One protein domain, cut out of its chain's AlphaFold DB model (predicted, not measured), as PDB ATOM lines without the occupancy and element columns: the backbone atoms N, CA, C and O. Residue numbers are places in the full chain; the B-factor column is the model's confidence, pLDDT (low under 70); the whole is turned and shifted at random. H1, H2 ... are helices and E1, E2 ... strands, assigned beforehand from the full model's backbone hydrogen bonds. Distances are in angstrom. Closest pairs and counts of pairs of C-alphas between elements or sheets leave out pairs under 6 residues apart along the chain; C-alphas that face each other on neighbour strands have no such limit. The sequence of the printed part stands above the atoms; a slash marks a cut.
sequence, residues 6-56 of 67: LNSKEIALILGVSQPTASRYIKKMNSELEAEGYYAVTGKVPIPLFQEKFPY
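What this domain is: This is residues 6 to 56 of the 67 residues of an uncharacterized protein of Staphylococcus xylosus (UniProt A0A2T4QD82). One long helix, H2, runs along the longest axis, and the short helix H1, the short strand E1 and the short helix H3 are gathered on one side of it. H1 packs crosswise on residues 19 to 26 of H2; after H2 the backbone folds back through residues 36 to 43 to E1, which lies beside the middle of H2 and leads directly into H3. The 51 printed residues, with named elements in the order H1, H2, E1, H3, are mostly helix and have no paired sheet of named strands. The whole is compact, with a radius of gyration of the C-alphas of 10.2 A and spans of 30 by 21 by 12 A.

How they stand to each other: H1, residues 8 to 15, touches H2, residues 19 to 35, about perpendicular at 79 degrees; their closest C-alphas, those of Ala 12 and Ala 22, are 5.1 A apart. E1, residues 44 to 46, pairs with no named strand, but residues 6 to 7 pair antiparallel with its residues 44 to 45. The closest C-alphas of H2 and E1, those of Ile 26 and Val 45, are 6.2 A apart. H3, residues 47 to 53, is close to H2 but not clearly touching, with the C-alphas of Met 29 and Leu 49 closest at 7.8 A; the two are about perpendicular at 88 degrees. H1 and H3 are apart. E1 and H3 meet only through their link. In H1, H2 and H3 every O i to N i+4 pair is within hydrogen-bond range.

Where its parts are: H1 begins at C-alpha 8, (-50.303, -40.252, -25.980), and is 10.4 A long. H2 measures 24.3 A and ends at C-alpha 35, (-29.667, -37.658, -28.083). E1 measures 7.0 A. H3 measures 10.0 A and ends at C-alpha 53, (-40.496, -46.674, -35.215).

The domain as a whole: The two C-alphas farthest apart, those of Gly 16 and Gly 37, are 30.3 A apart. The printed part has no cut. The links H1 to H2 and E1 to H3 are tight, and the link H2 to E1 is short. The mean pLDDT of the printed part is 93.6, and no printed residue is under 70.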
ATOM      1  N   LEU A   6     -48.243 -36.621 -33.007       92.50
ATOM      2  CA  LEU A   6     -49.190 -37.461 -32.278       92.50
ATOM      3  C   LEU A   6     -49.007 -37.301 -30.774       92.50
ATOM      4  O   LEU A   6     -47.885 -37.148 -30.295       92.50
ATOM      5  N   ASN A   7     -50.102 -37.362 -30.020       94.81
ATOM      6  CA  ASN A   7     -50.081 -37.388 -28.559       94.81
ATOM      7  C   ASN A   7     -50.273 -38.813 -27.995       94.81
ATOM      8  O   ASN A   7     -50.540 -39.768 -28.722       94.81
ATOM      9  N   SER A   8     -50.171 -38.954 -26.670       94.56
ATOM     10  CA  SER A   8     -50.303 -40.252 -25.980       94.56
ATOM     11  C   SER A   8     -51.646 -40.953 -26.212       94.56
ATOM     12  O   SER A   8     -51.676 -42.172 -26.356       94.56
ATOM     13  N   LYS A   9     -52.757 -40.212 -26.294       94.00
ATOM     14  CA  LYS A   9     -54.083 -40.797 -26.562       94.00
ATOM     15  C   LYS A   9     -54.157 -41.381 -27.969       94.00
ATOM     16  O   LYS A   9     -54.695 -42.465 -28.150       94.00
ATOM     17  N   GLU A  10     -53.597 -40.673 -28.939       94.56
ATOM     18  CA  GLU A  10     -53.586 -41.090 -30.344       94.56
ATOM     19  C   GLU A  10     -52.697 -42.306 -30.546       94.56
ATOM     20  O   GLU A  10     -53.124 -43.288 -31.136       94.56
ATOM     21  N   ILE A  11     -51.496 -42.290 -29.967       94.19
ATOM     22  CA  ILE A  11     -50.588 -43.440 -30.006       94.19
ATOM     23  C   ILE A  11     -51.203 -44.650 -29.297       94.19
ATOM     24  O   ILE A  11     -51.075 -45.769 -29.782       94.19
ATOM     25  N   ALA A  12     -51.897 -44.448 -28.173       95.69
ATOM     26  CA  ALA A  12     -52.610 -45.521 -27.486       95.69
ATOM     27  C   ALA A  12     -53.686 -46.156 -28.378       95.69
ATOM     28  O   ALA A  12     -53.778 -47.380 -28.430       95.69
ATOM     29  N   LEU A  13     -54.451 -45.332 -29.105       94.62
ATOM     30  CA  LEU A  13     -55.467 -45.791 -30.051       94.62
ATOM     31  C   LEU A  13     -54.845 -46.547 -31.232       94.62
ATOM     32  O   LEU A  13     -55.280 -47.654 -31.528       94.62
ATOM     33  N   ILE A  14     -53.807 -45.983 -31.860       94.06
ATOM     34  CA  ILE A  14     -53.126 -46.574 -33.024       94.06
ATOM     35  C   ILE A  14     -52.497 -47.925 -32.669       94.06
ATOM     36  O   ILE A  14     -52.622 -48.888 -33.418       94.06
ATOM     37  N   LEU A  15     -51.817 -48.008 -31.522       94.00
ATOM     38  CA  LEU A  15     -51.106 -49.218 -31.106       94.00
ATOM     39  C   LEU A  15     -51.999 -50.225 -30.359       94.00
ATOM     40  O   LEU A  15     -51.546 -51.332 -30.075       94.00
ATOM     41  N   GLY A  16     -53.227 -49.851 -29.988       94.62
ATOM     42  CA  GLY A  16     -54.105 -50.684 -29.159       94.62
ATOM     43  C   GLY A  16     -53.557 -50.933 -27.745       94.62
ATOM     44  O   GLY A  16     -53.772 -51.999 -27.172       94.62
ATOM     45  N   VAL A  17     -52.816 -49.971 -27.180       95.56
ATOM     46  CA  VAL A  17     -52.166 -50.090 -25.862       95.56
ATOM     47  C   VAL A  17     -52.753 -49.118 -24.843       95.56
ATOM     48  O   VAL A  17     -53.440 -48.157 -25.176       95.56
ATOM     49  N   SER A  18     -52.434 -49.326 -23.565       96.62
ATOM     50  CA  SER A  18     -52.824 -48.385 -22.514       96.62
ATOM     51  C   SER A  18     -52.150 -47.012 -22.691       96.62
ATOM     52  O   SER A  18     -51.001 -46.917 -23.128       96.62
ATOM     53  N   GLN A  19     -52.826 -45.936 -22.279       94.94
ATOM     54  CA  GLN A  19     -52.265 -44.578 -22.322       94.94
ATOM     55  C   GLN A  19     -50.935 -44.437 -21.544       94.94
ATOM     56  O   GLN A  19     -50.014 -43.799 -22.057       94.94
ATOM     57  N   PRO A  20     -50.745 -45.047 -20.353       96.19
ATOM     58  CA  PRO A  20     -49.434 -45.067 -19.702       96.19
ATOM     59  C   PRO A  20     -48.340 -45.717 -20.556       96.19
ATOM     60  O   PRO A  20     -47.209 -45.233 -20.563       96.19
ATOM     61  N   THR A  21     -48.664 -46.784 -21.293       95.94
ATOM     62  CA  THR A  21     -47.730 -47.451 -22.211       95.94
ATOM     63  C   THR A  21     -47.356 -46.532 -23.375       95.94
ATOM     64  O   THR A  21     -46.170 -46.320 -23.621       95.94
ATOM     65  N   ALA A  22     -48.339 -45.898 -24.020       96.25
ATOM     66  CA  ALA A  22     -48.099 -44.916 -25.078       96.25
ATOM     67  C   ALA A  22     -47.218 -43.751 -24.594       96.25
ATOM     68  O   ALA A  22     -46.242 -43.386 -25.247       96.25
ATOM     69  N   SER A  23     -47.480 -43.225 -23.394       95.06
ATOM     70  CA  SER A  23     -46.657 -42.178 -22.777       95.06
ATOM     71  C   SER A  23     -45.201 -42.607 -22.554       95.06
ATOM     72  O   SER A  23     -44.302 -41.773 -22.666       95.06
ATOM     73  N   ARG A  24     -44.936 -43.888 -22.249       95.94
ATOM     74  CA  ARG A  24     -43.560 -44.412 -22.141       95.94
ATOM     75  C   ARG A  24     -42.866 -44.443 -23.501       95.94
ATOM     76  O   ARG A  24     -41.703 -44.055 -23.572       95.94
ATOM     77  N   TYR A  25     -43.565 -44.843 -24.563       94.94
ATOM     78  CA  TYR A  25     -43.007 -44.819 -25.920       94.94
ATOM     79  C   TYR A  25     -42.682 -43.398 -26.380       94.94
ATOM     80  O   TYR A  25     -41.590 -43.173 -26.891       94.94
ATOM     81  N   ILE A  26     -43.565 -42.428 -26.116       94.88
ATOM     82  CA  ILE A  26     -43.304 -41.004 -26.390       94.88
ATOM     83  C   ILE A  26     -42.041 -40.529 -25.681       94.88
ATOM     84  O   ILE A  26     -41.181 -39.929 -26.311       94.88
ATOM     85  N   LYS A  27     -41.904 -40.815 -24.382       95.00
ATOM     86  CA  LYS A  27     -40.703 -40.430 -23.628       95.00
ATOM     87  C   LYS A  27     -39.438 -41.030 -24.233       95.00
ATOM     88  O   LYS A  27     -38.457 -40.316 -24.370       95.00
ATOM     89  N   LYS A  28     -39.477 -42.306 -24.624       95.12
ATOM     90  CA  LYS A  28     -38.335 -42.972 -25.254       95.12
ATOM     91  C   LYS A  28     -37.958 -42.317 -26.589       95.12
ATOM     92  O   LYS A  28     -36.798 -41.983 -26.775       95.12
ATOM     93  N   MET A  29     -38.936 -42.072 -27.462       94.25
ATOM     94  CA  MET A  29     -38.721 -41.381 -28.741       94.25
ATOM     95  C   MET A  29     -38.182 -39.959 -28.549       94.25
ATOM     96  O   MET A  29     -37.287 -39.536 -29.269       94.25
ATOM     97  N   ASN A  30     -38.688 -39.235 -27.552       93.88
ATOM     98  CA  ASN A  30     -38.207 -37.898 -27.224       93.88
ATOM     99  C   ASN A  30     -36.756 -37.913 -26.728       93.88
ATOM    100  O   ASN A  30     -35.972 -37.075 -27.152       93.88
ATOM    101  N   SER A  31     -36.379 -38.877 -25.886       94.69
ATOM    102  CA  SER A  31     -34.986 -39.030 -25.452       94.69
ATOM    103  C   SER A  31     -34.049 -39.423 -26.598       94.69
ATOM    104  O   SER A  31     -32.904 -38.984 -26.608       94.69
ATOM    105  N   GLU A  32     -34.514 -40.223 -27.564       93.25
ATOM    106  CA  GLU A  32     -33.752 -40.539 -28.783       93.25
ATOM    107  C   GLU A  32     -33.543 -39.279 -29.646       93.25
ATOM    108  O   GLU A  32     -32.411 -38.986 -30.018       93.25
ATOM    109  N   LEU A  33     -34.592 -38.471 -29.858       92.06
ATOM    110  CA  LEU A  33     -34.492 -37.178 -30.553       92.06
ATOM    111  C   LEU A  33     -33.496 -36.225 -29.883       92.06
ATOM    112  O   LEU A  33     -32.675 -35.612 -30.560       92.06
ATOM    113  N   GLU A  34     -33.568 -36.095 -28.558       93.50
ATOM    114  CA  GLU A  34     -32.654 -35.249 -27.786       93.50
ATOM    115  C   GLU A  34     -31.205 -35.743 -27.890       93.50
ATOM    116  O   GLU A  34     -30.287 -34.933 -28.008       93.50
ATOM    117  N   ALA A  35     -30.990 -37.063 -27.904       94.81
ATOM    118  CA  ALA A  35     -29.667 -37.658 -28.083       94.81
ATOM    119  C   ALA A  35     -29.086 -37.410 -29.488       94.81
ATOM    120  O   ALA A  35     -27.874 -37.254 -29.629       94.81
ATOM    121  N   GLU A  36     -29.936 -37.330 -30.510       92.69
ATOM    122  CA  GLU A  36     -29.563 -36.959 -31.881       92.69
ATOM    123  C   GLU A  36     -29.334 -35.441 -32.057       92.69
ATOM    124  O   GLU A  36     -28.881 -34.996 -33.111       92.69
ATOM    125  N   GLY A  37     -29.598 -34.636 -31.021       93.94
ATOM    126  CA  GLY A  37     -29.428 -33.181 -31.034       93.94
ATOM    127  C   GLY A  37     -30.662 -32.403 -31.504       93.94
ATOM    128  O   GLY A  37     -30.569 -31.198 -31.747       93.94
ATOM    129  N   TYR A  38     -31.819 -33.059 -31.624       93.38
ATOM    130  CA  TYR A  38     -33.092 -32.422 -31.949       93.38
ATOM    131  C   TYR A  38     -33.856 -31.983 -30.695       93.38
ATOM    132  O   TYR A  38     -33.684 -32.511 -29.598       93.38
ATOM    133  N   TYR A  39     -34.775 -31.032 -30.869       89.94
ATOM    134  CA  TYR A  39     -35.700 -30.635 -29.811       89.94
ATOM    135  C   TYR A  39     -36.910 -31.567 -29.772       89.94
ATOM    136  O   TYR A  39     -37.644 -31.689 -30.755       89.94
ATOM    137  N   ALA A  40     -37.160 -32.169 -28.612       91.75
ATOM    138  CA  ALA A  40     -38.354 -32.959 -28.368       91.75
ATOM    139  C   ALA A  40     -39.442 -32.146 -27.648       91.75
ATOM    140  O   ALA A  40     -39.165 -31.247 -26.853       91.75
ATOM    141  N   VAL A  41     -40.714 -32.472 -27.908       90.12
ATOM    142  CA  VAL A  41     -41.865 -31.833 -27.251       90.12
ATOM    143  C   VAL A  41     -42.513 -32.821 -26.293       90.12
ATOM    144  O   VAL A  41     -42.998 -33.877 -26.694       90.12
ATOM    145  N   THR A  42     -42.578 -32.478 -25.010       88.31
ATOM    146  CA  THR A  42     -43.163 -33.357 -23.994       88.31
ATOM    147  C   THR A  42     -44.603 -33.750 -24.335       88.31
ATOM    148  O   THR A  42     -45.465 -32.906 -24.580       88.31
ATOM    149  N   GLY A  43     -44.870 -35.059 -24.319       89.12
ATOM    150  CA  GLY A  43     -46.207 -35.618 -24.536       89.12
ATOM    151  C   GLY A  43     -46.641 -35.709 -26.000       89.12
ATOM    152  O   GLY A  43     -47.773 -36.132 -26.252       89.12
ATOM    153  N   LYS A  44     -45.768 -35.347 -26.948       93.00
ATOM    154  CA  LYS A  44     -46.005 -35.481 -28.387       93.00
ATOM    155  C   LYS A  44     -44.773 -36.028 -29.100       93.00
ATOM    156  O   LYS A  44     -43.662 -35.823 -28.634       93.00
ATOM    157  N   VAL A  45     -44.975 -36.665 -30.249       93.62
ATOM    158  CA  VAL A  45     -43.888 -37.052 -31.161       93.62
ATOM    159  C   VAL A  45     -44.252 -36.669 -32.590       93.62
ATOM    160  O   VAL A  45     -45.435 -36.730 -32.935       93.62
ATOM    161  N   PRO A  46     -43.287 -36.290 -33.438       93.19
ATOM    162  CA  PRO A  46     -43.542 -36.091 -34.860       93.19
ATOM    163  C   PRO A  46     -44.089 -37.364 -35.519       93.19
ATOM    164  O   PRO A  46     -43.610 -38.463 -35.244       93.19
ATOM    165  N   ILE A  47     -45.065 -37.216 -36.420       92.50
ATOM    166  CA  ILE A  47     -45.625 -38.340 -37.192       92.50
ATOM    167  C   ILE A  47     -44.548 -39.116 -37.966       92.50
ATOM    168  O   ILE A  47     -44.569 -40.342 -37.886       92.50
ATOM    169  N   PRO A  48     -43.588 -38.464 -38.659       90.88
ATOM    170  CA  PRO A  48     -42.540 -39.191 -39.373       90.88
ATOM    171  C   PRO A  48     -41.722 -40.099 -38.450       90.88
ATOM    172  O   PRO A  48     -41.495 -41.256 -38.781       90.88
ATOM    173  N   LEU A  49     -41.368 -39.604 -37.258       92.00
ATOM    174  CA  LEU A  49     -40.627 -40.383 -36.268       92.00
ATOM    175  C   LEU A  49     -41.453 -41.564 -35.751       92.00
ATOM    176  O   LEU A  49     -40.944 -42.673 -35.627       92.00
ATOM    177  N   PHE A  50     -42.738 -41.345 -35.459       93.31
ATOM    178  CA  PHE A  50     -43.618 -42.435 -35.049       93.31
ATOM    179  C   PHE A  50     -43.716 -43.514 -36.135       93.31
ATOM    180  O   PHE A  50     -43.565 -44.692 -35.823       93.31
ATOM    181  N   GLN A  51     -43.920 -43.120 -37.396       92.88
ATOM    182  CA  GLN A  51     -44.022 -44.052 -38.517       92.88
ATOM    183  C   GLN A  51     -42.717 -44.822 -38.743       92.88
ATOM    184  O   GLN A  51     -42.757 -46.004 -39.062       92.88
ATOM    185  N   GLU A  52     -41.561 -44.188 -38.538       93.06
ATOM    186  CA  GLU A  52     -40.259 -44.856 -38.614       93.06
ATOM    187  C   GLU A  52     -40.123 -45.960 -37.554       93.06
ATOM    188  O   GLU A  52     -39.678 -47.067 -37.856       93.06
ATOM    189  N   LYS A  53     -40.552 -45.691 -36.312       92.81
ATOM    190  CA  LYS A  53     -40.496 -46.674 -35.215       92.81
ATOM    191  C   LYS A  53     -41.589 -47.741 -35.320       92.81
ATOM    192  O   LYS A  53     -41.394 -48.860 -34.845       92.81
ATOM    193  N   PHE A  54     -42.725 -47.414 -35.936       93.12
ATOM    194  CA  PHE A  54     -43.902 -48.276 -36.065       93.12
ATOM    195  C   PHE A  54     -44.381 -48.371 -37.529       93.12
ATOM    196  O   PHE A  54     -45.512 -47.990 -37.833       93.12
ATOM    197  N   PRO A  55     -43.571 -48.933 -38.447       92.25
ATOM    198  CA  PRO A  55     -43.825 -48.854 -39.891       92.25
ATOM    199  C   PRO A  55     -45.075 -49.610 -40.351       92.25
ATOM    200  O   PRO A  55     -45.655 -49.270 -41.378       92.25
ATOM    201  N   TYR A  56     -45.501 -50.624 -39.593       92.94
ATOM    202  CA  TYR A  56     -46.665 -51.457 -39.910       92.94
ATOM    203  C   TYR A  56     -47.978 -50.935 -39.321       92.94
ATOM    204  O   TYR A  56     -49.036 -51.497 -39.599       92.94
TER     205      TYR A  56